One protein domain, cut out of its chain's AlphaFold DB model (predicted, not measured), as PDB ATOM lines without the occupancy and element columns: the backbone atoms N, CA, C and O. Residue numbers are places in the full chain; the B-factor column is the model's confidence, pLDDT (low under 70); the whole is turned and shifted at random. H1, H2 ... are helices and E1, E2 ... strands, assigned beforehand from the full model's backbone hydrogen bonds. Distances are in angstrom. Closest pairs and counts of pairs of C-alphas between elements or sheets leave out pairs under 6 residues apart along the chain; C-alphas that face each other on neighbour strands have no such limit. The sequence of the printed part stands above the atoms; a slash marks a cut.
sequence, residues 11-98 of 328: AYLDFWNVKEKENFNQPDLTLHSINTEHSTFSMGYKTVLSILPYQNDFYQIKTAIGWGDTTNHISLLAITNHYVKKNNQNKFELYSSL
ATOM      1  N   ALA A  11      15.434  51.974  29.934       68.38
ATOM      2  CA  ALA A  11      14.183  51.668  30.629       68.38
ATOM      3  C   ALA A  11      13.220  50.755  29.843       68.38
ATOM      4  O   ALA A  11      12.371  50.106  30.445       68.38
ATOM      5  N   TYR A  12      13.330  50.667  28.510       80.69
ATOM      6  CA  TYR A  12      12.484  49.742  27.750       80.69
ATOM      7  C   TYR A  12      12.829  48.262  28.009       80.69
ATOM      8  O   TYR A  12      11.957  47.406  27.870       80.69
ATOM      9  N   LEU A  13      14.068  47.949  28.417       84.12
ATOM     10  CA  LEU A  13      14.528  46.581  28.698       84.12
ATOM     11  C   LEU A  13      13.801  45.942  29.894       84.12
ATOM     12  O   LEU A  13      13.712  44.714  29.986       84.12
ATOM     13  N   ASP A  14      13.233  46.755  30.785       88.00
ATOM     14  CA  ASP A  14      12.468  46.278  31.942       88.00
ATOM     15  C   ASP A  14      11.176  45.563  31.532       88.00
ATOM     16  O   ASP A  14      10.681  44.709  32.265       88.00
ATOM     17  N   PHE A  15      10.658  45.861  30.338       91.69
ATOM     18  CA  PHE A  15       9.453  45.231  29.806       91.69
ATOM     19  C   PHE A  15       9.731  43.914  29.082       91.69
ATOM     20  O   PHE A  15       8.784  43.198  28.778       91.69
ATOM     21  N   TRP A  16      10.989  43.575  28.790       93.56
ATOM     22  CA  TRP A  16      11.340  42.349  28.070       93.56
ATOM     23  C   TRP A  16      11.478  41.148  28.999       93.56
ATOM     24  O   TRP A  16      12.029  41.250  30.101       93.56
ATOM     25  N   ASN A  17      11.023  39.991  28.512       95.12
ATOM     26  CA  ASN A  17      11.199  38.720  29.198       95.12
ATOM     27  C   ASN A  17      12.688  38.450  29.483       95.12
ATOM     28  O   ASN A  17      13.569  38.776  28.687       95.12
ATOM     29  N   VAL A  18      12.978  37.839  30.633       92.12
ATOM     30  CA  VAL A  18      14.359  37.586  31.083       92.12
ATOM     31  C   VAL A  18      15.148  36.738  30.082       92.12
ATOM     32  O   VAL A  18      16.288  37.081  29.786       92.12
ATOM     33  N   LYS A  19      14.536  35.709  29.481       92.38
ATOM     34  CA  LYS A  19      15.216  34.839  28.507       92.38
ATOM     35  C   LYS A  19      15.592  35.570  27.220       92.38
ATOM     36  O   LYS A  19      16.591  35.242  26.593       92.38
ATOM     37  N   GLU A  20      14.809  36.570  26.819       92.94
ATOM     38  CA  GLU A  20      15.146  37.404  25.657       92.94
ATOM     39  C   GLU A  20      16.420  38.205  25.922       92.94
ATOM     40  O   GLU A  20      17.292  38.282  25.063       92.94
ATOM     41  N   LYS A  21      16.558  38.732  27.144       90.56
ATOM     42  CA  LYS A  21      17.730  39.500  27.584       90.56
ATOM     43  C   LYS A  21      18.979  38.643  27.777       90.56
ATOM     44  O   LYS A  21      20.086  39.139  27.619       90.56
ATOM     45  N   GLU A  22      18.811  37.363  28.100       90.56
ATOM     46  CA  GLU A  22      19.911  36.390  28.126       90.56
ATOM     47  C   GLU A  22      20.429  36.092  26.710       90.56
ATOM     48  O   GLU A  22      21.627  35.897  26.512       90.56
ATOM     49  N   ASN A  23      19.535  36.086  25.716       87.88
ATOM     50  CA  ASN A  23      19.897  35.831  24.323       87.88
ATOM     51  C   ASN A  23      20.416  37.080  23.602       87.88
ATOM     52  O   ASN A  23      21.277  36.961  22.728       87.88
ATOM     53  N   PHE A  24      19.906  38.264  23.932       88.94
ATOM     54  CA  PHE A  24      20.227  39.519  23.260       88.94
ATOM     55  C   PHE A  24      20.338  40.656  24.275       88.94
ATOM     56  O   PHE A  24      19.393  40.952  25.004       88.94
ATOM     57  N   ASN A  25      21.467  41.364  24.250       87.69
ATOM     58  CA  ASN A  25      21.663  42.600  25.006       87.69
ATOM     59  C   ASN A  25      20.627  43.667  24.609       87.69
ATOM     60  O   ASN A  25      20.182  44.456  25.442       87.69
ATOM     61  N   GLN A  26      20.219  43.669  23.335       87.88
ATOM     62  CA  GLN A  26      19.091  44.440  22.820       87.88
ATOM     63  C   GLN A  26      18.107  43.490  22.124       87.88
ATOM     64  O   GLN A  26      18.309  43.164  20.956       87.88
ATOM     65  N   PRO A  27      17.053  43.028  22.823       89.69
ATOM     66  CA  PRO A  27      16.154  41.987  22.315       89.69
ATOM     67  C   PRO A  27      15.146  42.472  21.264       89.69
ATOM     68  O   PRO A  27      14.518  41.653  20.592       89.69
ATOM     69  N   ASP A  28      15.005  43.789  21.081       89.50
ATOM     70  CA  ASP A  28      14.178  44.340  20.010       89.50
ATOM     71  C   ASP A  28      14.932  44.334  18.676       89.50
ATOM     72  O   ASP A  28      15.639  45.279  18.327       89.50
ATOM     73  N   LEU A  29      14.749  43.263  17.910       87.44
ATOM     74  CA  LEU A  29      15.397  43.082  16.611       87.44
ATOM     75  C   LEU A  29      14.892  44.056  15.535       87.44
ATOM     76  O   LEU A  29      15.532  44.171  14.493       87.44
ATOM     77  N   THR A  30      13.784  44.769  15.779       86.81
ATOM     78  CA  THR A  30      13.259  45.799  14.866       86.81
ATOM     79  C   THR A  30      13.936  47.158  15.054       86.81
ATOM     80  O   THR A  30      13.760  48.070  14.236       86.81
ATOM     81  N   LEU A  31      14.733  47.305  16.122       79.25
ATOM     82  CA  LEU A  31      15.257  48.583  16.589       79.25
ATOM     83  C   LEU A  31      16.140  49.292  15.562       79.25
ATOM     84  O   LEU A  31      16.092  50.514  15.532       79.25
ATOM     85  N   HIS A  32      16.902  48.573  14.735       68.69
ATOM     86  CA  HIS A  32      17.896  49.136  13.801       68.69
ATOM     87  C   HIS A  32      17.755  48.616  12.358       68.69
ATOM     88  O   HIS A  32      18.686  48.691  11.563       68.69
ATOM     89  N   SER A  33      16.593  48.065  12.004       68.88
ATOM     90  CA  SER A  33      16.415  47.343  10.734       68.88
ATOM     91  C   SER A  33      16.066  48.230   9.532       68.88
ATOM     92  O   SER A  33      16.147  47.763   8.402       68.88
ATOM     93  N   ILE A  34      15.650  49.486   9.748       61.88
ATOM     94  CA  ILE A  34      15.371  50.451   8.661       61.88
ATOM     95  C   ILE A  34      16.550  51.403   8.453       61.88
ATOM     96  O   ILE A  34      16.858  51.791   7.329       61.88
ATOM     97  N   ASN A  35      17.195  51.800   9.547       54.94
ATOM     98  CA  ASN A  35      18.335  52.698   9.555       54.94
ATOM     99  C   ASN A  35      19.362  52.149  10.554       54.94
ATOM    100  O   ASN A  35      19.029  51.825  11.695       54.94
ATOM    101  N   THR A  36      20.603  52.014  10.100       58.81
ATOM    102  CA  THR A  36      21.703  51.455  10.890       58.81
ATOM    103  C   THR A  36      22.315  52.486  11.844       58.81
ATOM    104  O   THR A  36      22.809  52.122  12.907       58.81
ATOM    105  N   GLU A  37      22.229  53.778  11.521       58.00
ATOM    106  CA  GLU A  37      22.757  54.888  12.328       58.00
ATOM    107  C   GLU A  37      21.775  55.361  13.407       58.00
ATOM    108  O   GLU A  37      22.164  55.894  14.455       58.00
ATOM    109  N   HIS A  38      20.477  55.195  13.164       65.00
ATOM    110  CA  HIS A  38      19.411  55.658  14.045       65.00
ATOM    111  C   HIS A  38      18.371  54.574  14.259       65.00
ATOM    112  O   HIS A  38      18.001  53.862  13.336       65.00
ATOM    113  N   SER A  39      17.833  54.483  15.475       74.06
ATOM    114  CA  SER A  39      16.769  53.522  15.745       74.06
ATOM    115  C   SER A  39      15.581  53.724  14.789       74.06
ATOM    116  O   SER A  39      15.145  54.856  14.580       74.06
ATOM    117  N   THR A  40      14.985  52.643  14.295       75.88
ATOM    118  CA  THR A  40      13.671  52.605  13.643       75.88
ATOM    119  C   THR A  40      12.624  53.374  14.456       75.88
ATOM    120  O   THR A  40      11.825  54.126  13.903       75.88
ATOM    121  N   PHE A  41      12.668  53.294  15.791       75.94
ATOM    122  CA  PHE A  41      11.776  54.056  16.670       75.94
ATOM    123  C   PHE A  41      12.163  55.522  16.827       75.94
ATOM    124  O   PHE A  41      11.436  56.278  17.464       75.94
ATOM    125  N   SER A  42      13.267  55.984  16.258       77.69
ATOM    126  CA  SER A  42      13.491  57.420  16.088       77.69
ATOM    127  C   SER A  42      12.767  57.970  14.854       77.69
ATOM    128  O   SER A  42      12.482  59.164  14.785       77.69
ATOM    129  N   MET A  43      12.382  57.088  13.929       76.12
ATOM    130  CA  MET A  43      11.657  57.422  12.711       76.12
ATOM    131  C   MET A  43      10.149  57.441  12.982       76.12
ATOM    132  O   MET A  43       9.646  56.697  13.826       76.12
ATOM    133  N   GLY A  44       9.413  58.296  12.271       83.19
ATOM    134  CA  GLY A  44       7.947  58.321  12.304       83.19
ATOM    135  C   GLY A  44       7.275  58.645  13.645       83.19
ATOM    136  O   GLY A  44       7.863  58.625  14.729       83.19
ATOM    137  N   TYR A  45       5.975  58.896  13.572       86.19
ATOM    138  CA  TYR A  45       5.038  58.655  14.663       86.19
ATOM    139  C   TYR A  45       4.696  57.167  14.714       86.19
ATOM    140  O   TYR A  45       4.715  56.493  13.686       86.19
ATOM    141  N   LYS A  46       4.394  56.668  15.916       89.00
ATOM    142  CA  LYS A  46       4.054  55.266  16.165       89.00
ATOM    143  C   LYS A  46       2.583  55.188  16.523       89.00
ATOM    144  O   LYS A  46       2.144  55.891  17.432       89.00
ATOM    145  N   THR A  47       1.862  54.315  15.841       91.94
ATOM    146  CA  THR A  47       0.437  54.088  16.062       91.94
ATOM    147  C   THR A  47       0.210  52.598  16.232       91.94
ATOM    148  O   THR A  47       0.491  51.822  15.320       91.94
ATOM    149  N   VAL A  48      -0.308  52.189  17.391       95.75
ATOM    150  CA  VAL A  48      -0.781  50.813  17.581       95.75
ATOM    151  C   VAL A  48      -1.998  50.620  16.685       95.75
ATOM    152  O   VAL A  48      -3.014  51.286  16.862       95.75
ATOM    153  N   LEU A  49      -1.876  49.731  15.703       96.31
ATOM    154  CA  LEU A  49      -2.955  49.383  14.785       96.31
ATOM    155  C   LEU A  49      -3.912  48.376  15.419       96.31
ATOM    156  O   LEU A  49      -5.124  48.478  15.254       96.31
ATOM    157  N   SER A  50      -3.366  47.390  16.134       97.44
ATOM    158  CA  SER A  50      -4.156  46.327  16.750       97.44
ATOM    159  C   SER A  50      -3.394  45.618  17.864       97.44
ATOM    160  O   SER A  50      -2.170  45.494  17.804       97.44
ATOM    161  N   ILE A  51      -4.143  45.077  18.825       97.56
ATOM    162  CA  ILE A  51      -3.666  44.100  19.806       97.56
ATOM    163  C   ILE A  51      -4.615  42.910  19.730       97.56
ATOM    164  O   ILE A  51      -5.787  43.042  20.079       97.56
ATOM    165  N   LEU A  52      -4.138  41.772  19.230       97.12
ATOM    166  CA  LEU A  52      -4.973  40.597  18.973       97.12
ATOM    167  C   LEU A  52      -4.400  39.360  19.670       97.12
ATOM    168  O   LEU A  52      -3.176  39.248  19.767       97.12
ATOM    169  N   PRO A  53      -5.247  38.422  20.138       96.31
ATOM    170  CA  PRO A  53      -4.780  37.111  20.572       96.31
ATOM    171  C   PRO A  53      -3.953  36.432  19.476       96.31
ATOM    172  O   PRO A  53      -4.278  36.509  18.291       96.31
ATOM    173  N   TYR A  54      -2.895  35.758  19.895       94.69
ATOM    174  CA  TYR A  54      -1.980  34.983  19.073       94.69
ATOM    175  C   TYR A  54      -1.796  33.596  19.709       94.69
ATOM    176  O   TYR A  54      -2.286  33.328  20.808       94.69
ATOM    177  N   GLN A  55      -1.127  32.680  19.010       90.75
ATOM    178  CA  GLN A  55      -0.916  31.317  19.508       90.75
ATOM    179  C   GLN A  55      -0.178  31.297  20.858       90.75
ATOM    180  O   GLN A  55       0.532  32.242  21.197       90.75
ATOM    181  N   ASN A  56      -0.324  30.209  21.620       91.31
ATOM    182  CA  ASN A  56       0.373  29.978  22.895       91.31
ATOM    183  C   ASN A  56       0.198  31.107  23.932       91.31
ATOM    184  O   ASN A  56       1.144  31.454  24.645       91.31
ATOM    185  N   ASP A  57      -1.008  31.675  24.017       93.19
ATOM    186  CA  ASP A  57      -1.396  32.766  24.930       93.19
ATOM    187  C   ASP A  57      -0.631  34.082  24.735       93.19
ATOM    188  O   ASP A  57      -0.614  34.942  25.623       93.19
ATOM    189  N   PHE A  58       0.033  34.247  23.593       96.94
ATOM    190  CA  PHE A  58       0.601  35.532  23.229       96.94
ATOM    191  C   PHE A  58      -0.498  36.481  22.752       96.94
ATOM    192  O   PHE A  58      -1.541  36.067  22.253       96.94
ATOM    193  N   TYR A  59      -0.237  37.776  22.852       97.19
ATOM    194  CA  TYR A  59      -0.942  38.802  22.102       97.19
ATOM    195  C   TYR A  59       0.046  39.445  21.137       97.19
ATOM    196  O   TYR A  59       1.161  39.791  21.529       97.19
ATOM    197  N   GLN A  60      -0.361  39.610  19.883       96.88
ATOM    198  CA  GLN A  60       0.408  40.335  18.882       96.88
ATOM    199  C   GLN A  60      -0.006  41.807  18.902       96.88
ATOM    200  O   GLN A  60      -1.181  42.137  18.718       96.88
ATOM    201  N   ILE A  61       0.971  42.683  19.103       96.31
ATOM    202  CA  ILE A  61       0.844  44.131  18.992       96.31
ATOM    203  C   ILE A  61       1.392  44.527  17.627       96.31
ATOM    204  O   ILE A  61       2.588  44.389  17.370       96.31
ATOM    205  N   LYS A  62       0.521  45.040  16.763       96.19
ATOM    206  CA  LYS A  62       0.913  45.564  15.456       96.19
ATOM    207  C   LYS A  62       1.041  47.076  15.527       96.19
ATOM    208  O   LYS A  62       0.082  47.753  15.903       96.19
ATOM    209  N   THR A  63       2.195  47.605  15.138       94.12
ATOM    210  CA  THR A  63       2.496  49.039  15.215       94.12
ATOM    211  C   THR A  63       2.875  49.573  13.842       94.12
ATOM    212  O   THR A  63       3.794  49.066  13.210       94.12
ATOM    213  N   ALA A  64       2.180  50.613  13.386       93.00
ATOM    214  CA  ALA A  64       2.581  51.390  12.220       93.00
ATOM    215  C   ALA A  64       3.541  52.504  12.629       93.00
ATOM    216  O   ALA A  64       3.315  53.200  13.621       93.00
ATOM    217  N   ILE A  65       4.572  52.701  11.816       90.75
ATOM    218  CA  ILE A  65       5.534  53.792  11.925       90.75
ATOM    219  C   ILE A  65       5.427  54.620  10.648       90.75
ATOM    220  O   ILE A  65       5.602  54.083   9.557       90.75
ATOM    221  N   GLY A  66       5.133  55.915  10.757       89.88
ATOM    222  CA  GLY A  66       4.959  56.777   9.583       89.88
ATOM    223  C   GLY A  66       5.028  58.270   9.884       89.88
ATOM    224  O   GLY A  66       4.937  58.685  11.037       89.88
ATOM    225  N   TRP A  67       5.189  59.097   8.855       87.38
ATOM    226  CA  TRP A  67       5.123  60.558   8.971       87.38
ATOM    227  C   TRP A  67       3.813  61.085   8.403       87.38
ATOM    228  O   TRP A  67       3.338  60.579   7.395       87.38
ATOM    229  N   GLY A  68       3.253  62.111   9.039       82.81
ATOM    230  CA  GLY A  68       2.229  62.949   8.425       82.81
ATOM    231  C   GLY A  68       2.892  64.175   7.810       82.81
ATOM    232  O   GLY A  68       3.676  64.838   8.496       82.81
ATOM    233  N   ASP A  69       2.602  64.472   6.548       81.69
ATOM    234  CA  ASP A  69       3.023  65.727   5.929       81.69
ATOM    235  C   ASP A  69       2.067  66.887   6.269       81.69
ATOM    236  O   ASP A  69       1.041  66.723   6.934       81.69
ATOM    237  N   THR A  70       2.410  68.097   5.819       85.06
ATOM    238  CA  THR A  70       1.592  69.302   6.060       85.06
ATOM    239  C   THR A  70       0.216  69.274   5.386       85.06
ATOM    240  O   THR A  70      -0.631  70.106   5.699       85.06
ATOM    241  N   THR A  71      -0.018  68.314   4.490       86.75
ATOM    242  CA  THR A  71      -1.281  68.097   3.777       86.75
ATOM    243  C   THR A  71      -2.096  66.933   4.353       86.75
ATOM    244  O   THR A  71      -3.102  66.545   3.766       86.75
ATOM    245  N   ASN A  72      -1.707  66.409   5.524       79.69
ATOM    246  CA  ASN A  72      -2.303  65.247   6.192       79.69
ATOM    247  C   ASN A  72      -2.176  63.919   5.424       79.69
ATOM    248  O   ASN A  72      -2.867  62.957   5.766       79.69
ATOM    249  N   HIS A  73      -1.278  63.815   4.440       85.88
ATOM    250  CA  HIS A  73      -0.935  62.511   3.880       85.88
ATOM    251  C   HIS A  73       0.013  61.780   4.826       85.88
ATOM    252  O   HIS A  73       0.942  62.367   5.385       85.88
ATOM    253  N   ILE A  74      -0.233  60.482   5.009       84.69
ATOM    254  CA  ILE A  74       0.599  59.618   5.842       84.69
ATOM    255  C   ILE A  74       1.543  58.828   4.938       84.69
ATOM    256  O   ILE A  74       1.105  57.996   4.145       84.69
ATOM    257  N   SER A  75       2.844  59.045   5.095       89.12
ATOM    258  CA  SER A  75       3.880  58.184   4.533       89.12
ATOM    259  C   SER A  75       4.196  57.074   5.529       89.12
ATOM    260  O   SER A  75       4.780  57.320   6.587       89.12
ATOM    261  N   LEU A  76       3.792  55.848   5.203       89.31
ATOM    262  CA  LEU A  76       4.111  54.667   5.998       89.31
ATOM    263  C   LEU A  76       5.577  54.273   5.781       89.31
ATOM    264  O   LEU A  76       6.019  54.099   4.648       89.31
ATOM    265  N   LEU A  77       6.317  54.111   6.875       88.19
ATOM    266  CA  LEU A  77       7.716  53.682   6.875       88.19
ATOM    267  C   LEU A  77       7.844  52.203   7.214       88.19
ATOM    268  O   LEU A  77       8.611  51.497   6.572       88.19
ATOM    269  N   ALA A  78       7.095  51.729   8.210       90.56
ATOM    270  CA  ALA A  78       7.109  50.329   8.606       90.56
ATOM    271  C   ALA A  78       5.837  49.893   9.326       90.56
ATOM    272  O   ALA A  78       5.113  50.707   9.902       90.56
ATOM    273  N   ILE A  79       5.612  48.584   9.324       92.94
ATOM    274  CA  ILE A  79       4.671  47.900  10.203       92.94
ATOM    275  C   ILE A  79       5.445  46.804  10.930       92.94
ATOM    276  O   ILE A  79       5.943  45.878  10.288       92.94
ATOM    277  N   THR A  80       5.535  46.919  12.254       93.62
ATOM    278  CA  THR A  80       6.223  45.958  13.125       93.62
ATOM    279  C   THR A  80       5.231  45.156  13.954       93.62
ATOM    280  O   THR A  80       4.126  45.614  14.260       93.62
ATOM    281  N   ASN A  81       5.663  43.969  14.359       94.06
ATOM    282  CA  ASN A  81       4.963  43.069  15.254       94.06
ATOM    283  C   ASN A  81       5.813  42.825  16.498       94.06
ATOM    284  O   ASN A  81       6.925  42.304  16.414       94.06
ATOM    285  N   HIS A  82       5.233  43.129  17.651       93.62
ATOM    286  CA  HIS A  82       5.769  42.783  18.962       93.62
ATOM    287  C   HIS A  82       4.820  41.800  19.636       93.62
ATOM    288  O   HIS A  82       3.610  41.847  19.412       93.62
ATOM    289  N   TYR A  83       5.350  40.913  20.469       96.06
ATOM    290  CA  TYR A  83       4.544  39.898  21.141       96.06
ATOM    291  C   TYR A  83       4.599  40.102  22.644       96.06
ATOM    292  O   TYR A  83       5.662  40.379  23.194       96.06
ATOM    293  N   VAL A  84       3.457  39.956  23.312       96.88
ATOM    294  CA  VAL A  84       3.375  40.030  24.773       96.88
ATOM    295  C   VAL A  84       2.677  38.817  25.354       96.88
ATOM    296  O   VAL A  84       1.697  38.328  24.796       96.88
ATOM    297  N   LYS A  85       3.150  38.352  26.508       96.50
ATOM    298  CA  LYS A  85       2.502  37.296  27.294       96.50
ATOM    299  C   LYS A  85       2.562  37.651  28.774       96.50
ATOM    300  O   LYS A  85       3.475  38.346  29.214       96.50
ATOM    301  N   LYS A  86       1.563  37.212  29.546       95.56
ATOM    302  CA  LYS A  86       1.595  37.346  31.007       95.56
ATOM    303  C   LYS A  86       2.562  36.329  31.603       95.56
ATOM    304  O   LYS A  86       2.483  35.144  31.288       95.56
ATOM    305  N   ASN A  87       3.425  36.786  32.497       92.38
ATOM    306  CA  ASN A  87       4.245  35.916  33.327       92.38
ATOM    307  C   ASN A  87       3.431  35.331  34.500       92.38
ATOM    308  O   ASN A  87       2.267  35.678  34.720       92.38
ATOM    309  N   ASN A  88       4.068  34.480  35.310       89.81
ATOM    310  CA  ASN A  88       3.443  33.830  36.472       89.81
ATOM    311  C   ASN A  88       2.955  34.818  37.555       89.81
ATOM    312  O   ASN A  88       2.182  34.442  38.430       89.81
ATOM    313  N   GLN A  89       3.400  36.077  37.509       92.25
ATOM    314  CA  GLN A  89       2.987  37.159  38.407       92.25
ATOM    315  C   GLN A  89       1.904  38.057  37.779       92.25
ATOM    316  O   GLN A  89       1.658  39.155  38.274       92.25
ATOM    317  N   ASN A  90       1.269  37.621  36.683       91.88
ATOM    318  CA  ASN A  90       0.275  38.380  35.916       91.88
ATOM    319  C   ASN A  90       0.781  39.706  35.314       91.88
ATOM    320  O   ASN A  90      -0.030  40.550  34.928       91.88
ATOM    321  N   LYS A  91       2.099  39.893  35.185       93.69
ATOM    322  CA  LYS A  91       2.687  41.047  34.491       93.69
ATOM    323  C   LYS A  91       2.918  40.706  33.025       93.69
ATOM    324  O   LYS A  91       3.350  39.600  32.718       93.69
ATOM    325  N   PHE A  92       2.626  41.644  32.129       94.88
ATOM    326  CA  PHE A  92       2.939  41.483  30.711       94.88
ATOM    327  C   PHE A  92       4.428  41.708  30.462       94.88
ATOM    328  O   PHE A  92       4.994  42.684  30.950       94.88
ATOM    329  N   GLU A  93       5.019  40.820  29.673       96.19
ATOM    330  CA  GLU A  93       6.400  40.907  29.208       96.19
ATOM    331  C   GLU A  93       6.432  40.835  27.680       96.19
ATOM    332  O   GLU A  93       5.605  40.149  27.073       96.19
ATOM    333  N   LEU A  94       7.379  41.552  27.074       95.44
ATOM    334  CA  LEU A  94       7.678  41.552  25.646       95.44
ATOM    335  C   LEU A  94       8.557  40.360  25.271       95.44
ATOM    336  O   LEU A  94       9.464  39.974  26.015       95.44
ATOM    337  N   TYR A  95       8.296  39.835  24.081       94.75
ATOM    338  CA  TYR A  95       9.000  38.721  23.467       94.75
ATOM    339  C   TYR A  95       9.371  39.051  22.028       94.75
ATOM    340  O   TYR A  95       8.638  39.757  21.325       94.75
ATOM    341  N   SER A  96      10.506  38.509  21.591       90.88
ATOM    342  CA  SER A  96      11.002  38.705  20.234       90.88
ATOM    343  C   SER A  96      10.157  37.892  19.261       90.88
ATOM    344  O   SER A  96       9.721  36.780  19.575       90.88
ATOM    345  N   SER A  97       9.966  38.407  18.043       91.12
ATOM    346  CA  SER A  97       9.361  37.631  16.955       91.12
ATOM    347  C   SER A  97      10.089  36.309  16.738       91.12
ATOM    348  O   SER A  97       9.459  35.305  16.414       91.12
ATOM    349  N   LEU A  98      11.401  36.296  16.977       91.31
ATOM    350  CA  LEU A  98      12.247  35.129  16.821       91.31
ATOM    351  C   LEU A  98      11.860  33.983  17.767       91.31
ATOM    352  O   LEU A  98      11.847  32.828  17.351       91.31
TER     353      LEU A  98
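What this domain is: This is residues 11 to 98 of the 328 residues of an uncharacterized protein of Ignavibacteriaceae bacterium (UniProt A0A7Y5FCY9). A long, strongly twisted sheet of three antiparallel strands, E1, E2 and E3, makes the length of the domain, and a short fourth strand, E4, folds back beside the last part of E3. Two short helices, H1 and H2, sit near E4 at that end, and residues 24 to 44, with no named element, lead from H2 back to E1. The printed part has 88 residues, with two named helices and then four named strands in the order H1 H2 E1 E2 E3 E4; the sheet order is E1 - E2 - E3 - E4, all antiparallel, and the class is mixed, helices and strands. It is elongated, spanning 48 by 29 by 21 A, and only just compact, close to loose, with a radius of gyration of the C-alphas of 14.5 A.

How they stand to each other: E1, residues 45 to 53, E2, residues 59 to 68, E3, residues 74 to 86, and E4, residues 92 to 95, form a meander, each strand the antiparallel neighbour of the one before. E1 and E2 are a hairpin at 159 degrees between directions, with N 47 and O 64 within hydrogen-bond range at 2.9 A. E2 and E3 are a hairpin at 159 degrees, with N 63 and O 80 at 2.9 A. E3 bends by 68 degrees at residue 77. E3 and E4 are a hairpin at 118 degrees, with N 95 and O 83 at 2.8 A. E1 and E4 are the edge strands, and they are apart. From edge to edge the strands' lines turn by 77 degrees. H1, residues 11 to 15, only grazes the sheet with residues 12 to 15; its closest C-alphas to E4 are those of Phe 15 and Glu 93, 5.3 A. H2, residues 18 to 23, only grazes the sheet with residues 18 to 21; the closest C-alphas to E4 are those of Glu 20 and Tyr 95, 6.7 A. H1 and H2 are close but not clearly touching, the closest C-alphas being those of Leu 13 and Lys 21, 7.9 A. In H2 every O i to N i+4 pair is within hydrogen-bond range; in H1 0 of 1 is, beside 2 of 2 O i to N i+3 pairs.

Where its parts are: E3 is the longest strand, 33.6 A from first to last C-alpha, from C-alpha 74 at (0.599, 59.618, 5.842) to C-alpha 86 at (1.595, 37.346, 31.007). E2 measures 27.9 A, E1 24.4 A and E4 9.8 A. H2 measures 8.9 A, and H1 8.0 A from C-alpha 11 at (14.183, 51.668, 30.629).

The domain as a whole: The C-alphas farthest apart are those of Thr 71 and Asn 88, 47.6 A. The printed part has no cut. H2 to E1 is a long link of 21 residues; the other links are tight. Mean pLDDT of the printed part is 87.7, with residue 11 and residues 32 to 38 under 70.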